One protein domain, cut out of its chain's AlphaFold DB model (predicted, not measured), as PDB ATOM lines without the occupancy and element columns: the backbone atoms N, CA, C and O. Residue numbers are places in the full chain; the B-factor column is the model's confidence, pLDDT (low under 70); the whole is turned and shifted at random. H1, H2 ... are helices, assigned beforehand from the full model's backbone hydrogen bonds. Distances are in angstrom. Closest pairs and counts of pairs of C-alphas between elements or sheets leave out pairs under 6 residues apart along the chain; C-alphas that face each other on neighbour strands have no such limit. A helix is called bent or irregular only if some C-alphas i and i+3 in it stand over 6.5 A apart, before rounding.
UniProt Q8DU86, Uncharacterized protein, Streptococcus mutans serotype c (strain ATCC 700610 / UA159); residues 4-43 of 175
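AT A GLANCE: This is residues 4 to 43 of the 175 residues of an uncharacterized protein of Streptococcus mutans serotype c (strain ATCC 700610 / UA159) (UniProt Q8DU86). Two helices follow one another end to end in a thin rod, the shorter H1 first, then a short unnamed stretch, then the longer H2, and the printed part does not fold back on itself to make a core. Residues 4 to 18, 20 to 26 and 28 to 43 stand free. The printed part has 40 residues, with two named helices in the order H1, H2 and no named strand; the class is all helix. It is extended, with a radius of gyration of the C-alphas of 17.6 A, and the C-alphas span 57 by 15 by 7 A.

HOW THE PARTS SIT: Start at Leu 4, where H1, residues 4 to 16, begins; a tight link of 4 residues then leads to H2, residues 21 to 41. H1 and H2 are apart, with no C-alpha of the one within 8 A of the other. Look near residue 35 for a kink of 26 degrees in H2. H2 is irregular, but only just: C-alphas 35 and 38 are 6.6 A apart. Every O i to N i+4 pair in H1 is within hydrogen-bond range; in H2, 15 of 17 are.

IN THESE COORDINATES: Find C-alpha 4 at (187.900, 192.540, 142.855); from there H1 runs 18.3 A to C-alpha 16 at (179.164, 202.464, 130.224). Pass residues 17 to 20, and H2 runs 30.6 A from C-alpha 21 at (182.505, 206.539, 119.502) to C-alpha 41 at (178.878, 235.399, 110.160).

THE WHOLE: The two C-alphas farthest apart, those of Leu 4 and Ser 43, are 57.6 A apart. The printed part has no cut and no long link. The mean pLDDT of the printed part is 76.1; look for values under 70 at residues 14 to 19 and 39 to 43.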
ATOM      1  N   LEU A   4     187.827 192.641 144.317       73.12
ATOM      2  CA  LEU A   4     187.900 192.540 142.855       73.12
ATOM      3  C   LEU A   4     186.554 192.786 142.150       73.12
ATOM      4  O   LEU A   4     186.524 193.414 141.094       73.12
ATOM      5  N   ASN A   5     185.433 192.361 142.742       74.25
ATOM      6  CA  ASN A   5     184.102 192.577 142.165       74.25
ATOM      7  C   ASN A   5     183.661 194.041 142.286       74.25
ATOM      8  O   ASN A   5     182.955 194.543 141.412       74.25
ATOM      9  N   GLN A   6     184.093 194.745 143.337       78.00
ATOM     10  CA  GLN A   6     183.837 196.180 143.477       78.00
ATOM     11  C   GLN A   6     184.622 196.982 142.434       78.00
ATOM     12  O   GLN A   6     184.042 197.840 141.768       78.00
ATOM     13  N   THR A   7     185.897 196.647 142.219       76.75
ATOM     14  CA  THR A   7     186.729 197.284 141.188       76.75
ATOM     15  C   THR A   7     186.218 196.988 139.776       76.75
ATOM     16  O   THR A   7     186.165 197.878 138.933       76.75
ATOM     17  N   TYR A   8     185.777 195.756 139.506       80.00
ATOM     18  CA  TYR A   8     185.195 195.403 138.210       80.00
ATOM     19  C   TYR A   8     183.917 196.201 137.920       80.00
ATOM     20  O   TYR A   8     183.762 196.766 136.835       80.00
ATOM     21  N   ASN A   9     183.019 196.302 138.904       78.38
ATOM     22  CA  ASN A   9     181.777 197.047 138.741       78.38
ATOM     23  C   ASN A   9     182.042 198.548 138.558       78.38
ATOM     24  O   ASN A   9     181.433 199.151 137.678       78.38
ATOM     25  N   SER A  10     182.978 199.147 139.304       74.19
ATOM     26  CA  SER A  10     183.306 200.571 139.147       74.19
ATOM     27  C   SER A  10     183.895 200.889 137.766       74.19
ATOM     28  O   SER A  10     183.513 201.888 137.154       74.19
ATOM     29  N   ILE A  11     184.740 200.008 137.220       75.69
ATOM     30  CA  ILE A  11     185.282 200.145 135.860       75.69
ATOM     31  C   ILE A  11     184.177 199.979 134.810       75.69
ATOM     32  O   ILE A  11     184.097 200.778 133.877       75.69
ATOM     33  N   LYS A  12     183.289 198.991 134.969       73.81
ATOM     34  CA  LYS A  12     182.174 198.748 134.043       73.81
ATOM     35  C   LYS A  12     181.174 199.908 134.016       73.81
ATOM     36  O   LYS A  12     180.779 200.334 132.935       73.81
ATOM     37  N   TYR A  13     180.808 200.458 135.178       73.31
ATOM     38  CA  TYR A  13     179.957 201.652 135.262       73.31
ATOM     39  C   TYR A  13     180.622 202.867 134.607       73.31
ATOM     40  O   TYR A  13     179.963 203.607 133.880       73.31
ATOM     41  N   ARG A  14     181.938 203.039 134.792       68.00
ATOM     42  CA  ARG A  14     182.698 204.122 134.158       68.00
ATOM     43  C   ARG A  14     182.783 203.967 132.639       68.00
ATOM     44  O   ARG A  14     182.660 204.961 131.936       68.00
ATOM     45  N   TYR A  15     182.955 202.745 132.135       65.69
ATOM     46  CA  TYR A  15     182.986 202.469 130.697       65.69
ATOM     47  C   TYR A  15     181.614 202.666 130.039       65.69
ATOM     48  O   TYR A  15     181.528 203.267 128.976       65.69
ATOM     49  N   ASN A  16     180.534 202.248 130.704       65.94
ATOM     50  CA  ASN A  16     179.164 202.464 130.224       65.94
ATOM     51  C   ASN A  16     178.723 203.938 130.276       65.94
ATOM     52  O   ASN A  16     177.773 204.308 129.592       65.94
ATOM     53  N   GLY A  17     179.389 204.769 131.084       66.06
ATOM     54  CA  GLY A  17     179.182 206.218 131.127       66.06
ATOM     55  C   GLY A  17     179.986 207.002 130.084       66.06
ATOM     56  O   GLY A  17     179.797 208.212 129.970       66.06
ATOM     57  N   LEU A  18     180.890 206.355 129.334       64.56
ATOM     58  CA  LEU A  18     181.616 207.010 128.248       64.56
ATOM     59  C   LEU A  18     180.703 207.125 127.018       64.56
ATOM     60  O   LEU A  18     180.085 206.133 126.623       64.56
ATOM     61  N   PRO A  19     180.627 208.305 126.381       69.19
ATOM     62  CA  PRO A  19     179.854 208.463 125.161       69.19
ATOM     63  C   PRO A  19     180.375 207.517 124.073       69.19
ATOM     64  O   PRO A  19     181.583 207.336 123.901       69.19
ATOM     65  N   ASN A  20     179.454 206.915 123.317       77.50
ATOM     66  CA  ASN A  20     179.797 206.001 122.228       77.50
ATOM     67  C   ASN A  20     180.711 206.705 121.209       77.50
ATOM     68  O   ASN A  20     180.586 207.909 120.985       77.50
ATOM     69  N   LYS A  21     181.583 205.963 120.510       78.62
ATOM     70  CA  LYS A  21     182.505 206.539 119.502       78.62
ATOM     71  C   LYS A  21     181.791 207.444 118.485       78.62
ATOM     72  O   LYS A  21     182.320 208.480 118.100       78.62
ATOM     73  N   ILE A  22     180.562 207.085 118.114       78.31
ATOM     74  CA  ILE A  22     179.693 207.873 117.227       78.31
ATOM     75  C   ILE A  22     179.295 209.213 117.868       78.31
ATOM     76  O   ILE A  22     179.360 210.242 117.205       78.31
ATOM     77  N   GLN A  23     178.945 209.232 119.159       79.50
ATOM     78  CA  GLN A  23     178.631 210.471 119.882       79.50
ATOM     79  C   GLN A  23     179.851 211.392 119.959       79.50
ATOM     80  O   GLN A  23     179.713 212.593 119.757       79.50
ATOM     81  N   ILE A  24     181.049 210.837 120.171       85.19
ATOM     82  CA  ILE A  24     182.297 211.615 120.170       85.19
ATOM     83  C   ILE A  24     182.535 212.259 118.796       85.19
ATOM     84  O   ILE A  24     182.855 213.443 118.731       85.19
ATOM     85  N   ILE A  25     182.325 211.521 117.699       86.50
ATOM     86  CA  ILE A  25     182.462 212.051 116.332       86.50
ATOM     87  C   ILE A  25     181.429 213.152 116.057       86.50
ATOM     88  O   ILE A  25     181.785 214.197 115.520       86.50
ATOM     89  N   ILE A  26     180.170 212.954 116.455       89.38
ATOM     90  CA  ILE A  26     179.106 213.955 116.274       89.38
ATOM     91  C   ILE A  26     179.423 215.231 117.060       89.38
ATOM     92  O   ILE A  26     179.281 216.330 116.524       89.38
ATOM     93  N   ILE A  27     179.893 215.102 118.303       88.94
ATOM     94  CA  ILE A  27     180.301 216.246 119.126       88.94
ATOM     95  C   ILE A  27     181.499 216.954 118.485       88.94
ATOM     96  O   ILE A  27     181.471 218.174 118.346       88.94
ATOM     97  N   ALA A  28     182.513 216.218 118.024       87.12
ATOM     98  CA  ALA A  28     183.683 216.798 117.366       87.12
ATOM     99  C   ALA A  28     183.318 217.549 116.071       87.12
ATOM    100  O   ALA A  28     183.788 218.667 115.860       87.12
ATOM    101  N   LEU A  29     182.435 216.983 115.241       90.06
ATOM    102  CA  LEU A  29     181.920 217.643 114.037       90.06
ATOM    103  C   LEU A  29     181.105 218.894 114.379       90.06
ATOM    104  O   LEU A  29     181.267 219.924 113.731       90.06
ATOM    105  N   SER A  30     180.280 218.830 115.426       90.25
ATOM    106  CA  SER A  30     179.475 219.971 115.874       90.25
ATOM    107  C   SER A  30     180.357 221.113 116.384       90.25
ATOM    108  O   SER A  30     180.160 222.261 115.998       90.25
ATOM    109  N   VAL A  31     181.380 220.804 117.188       90.19
ATOM    110  CA  VAL A  31     182.355 221.790 117.684       90.19
ATOM    111  C   VAL A  31     183.164 222.392 116.533       90.19
ATOM    112  O   VAL A  31     183.356 223.606 116.491       90.19
ATOM    113  N   SER A  32     183.586 221.573 115.566       87.38
ATOM    114  CA  SER A  32     184.279 222.049 114.365       87.38
ATOM    115  C   SER A  32     183.407 222.999 113.540       87.38
ATOM    116  O   SER A  32     183.895 224.041 113.104       87.38
ATOM    117  N   LEU A  33     182.119 222.690 113.376       84.12
ATOM    118  CA  LEU A  33     181.193 223.542 112.636       84.12
ATOM    119  C   LEU A  33     180.948 224.872 113.363       84.12
ATOM    120  O   LEU A  33     180.987 225.925 112.732       84.12
ATOM    121  N   ILE A  34     180.786 224.839 114.690       86.69
ATOM    122  CA  ILE A  34     180.634 226.041 115.526       86.69
ATOM    123  C   ILE A  34     181.869 226.940 115.429       86.69
ATOM    124  O   ILE A  34     181.725 228.156 115.363       86.69
ATOM    125  N   TYR A  35     183.071 226.366 115.361       82.31
ATOM    126  CA  TYR A  35     184.307 227.139 115.216       82.31
ATOM    127  C   TYR A  35     184.390 227.890 113.876       82.31
ATOM    128  O   TYR A  35     185.001 228.953 113.791       82.31
ATOM    129  N   ILE A  36     183.747 227.366 112.829       77.44
ATOM    130  CA  ILE A  36     183.711 227.986 111.498       77.44
ATOM    131  C   ILE A  36     182.599 229.048 111.403       77.44
ATOM    132  O   ILE A  36     182.705 229.967 110.594       77.44
ATOM    133  N   LEU A  37     181.562 229.004 112.251       74.88
ATOM    134  CA  LEU A  37     180.454 229.971 112.207       74.88
ATOM    135  C   LEU A  37     180.899 231.441 112.354       74.88
ATOM    136  O   LEU A  37     180.451 232.237 111.533       74.88
ATOM    137  N   PRO A  38     181.799 231.831 113.283       70.38
ATOM    138  CA  PRO A  38     182.332 233.194 113.345       70.38
ATOM    139  C   PRO A  38     182.999 233.651 112.040       70.38
ATOM    140  O   PRO A  38     182.864 234.810 111.654       70.38
ATOM    141  N   LEU A  39     183.673 232.745 111.323       63.50
ATOM    142  CA  LEU A  39     184.278 233.044 110.020       63.50
ATOM    143  C   LEU A  39     183.213 233.303 108.942       63.50
ATOM    144  O   LEU A  39     183.458 234.081 108.028       63.50
ATOM    145  N   LEU A  40     182.042 232.674 109.054       62.62
ATOM    146  CA  LEU A  40     180.930 232.820 108.112       62.62
ATOM    147  C   LEU A  40     180.023 234.021 108.447       62.62
ATOM    148  O   LEU A  40     179.488 234.638 107.535       62.62
ATOM    149  N   THR A  41     179.844 234.368 109.727       62.19
ATOM    150  CA  THR A  41     178.878 235.399 110.160       62.19
ATOM    151  C   THR A  41     179.501 236.749 110.514       62.19
ATOM    152  O   THR A  41     178.847 237.771 110.335       62.19
ATOM    153  N   ILE A  42     180.746 236.786 111.006       59.88
ATOM    154  CA  ILE A  42     181.426 238.032 111.419       59.88
ATOM    155  C   ILE A  42     182.225 238.626 110.254       59.88
ATOM    156  O   ILE A  42     182.407 239.839 110.152       59.88
ATOM    157  N   SER A  43     182.672 237.778 109.328       53.50
ATOM    158  CA  SER A  43     183.369 238.222 108.132       53.50
ATOM    159  C   SER A  43     182.382 238.554 107.021       53.50
ATOM    160  O   SER A  43     182.085 237.738 106.149       53.50
TER     161      SER A  43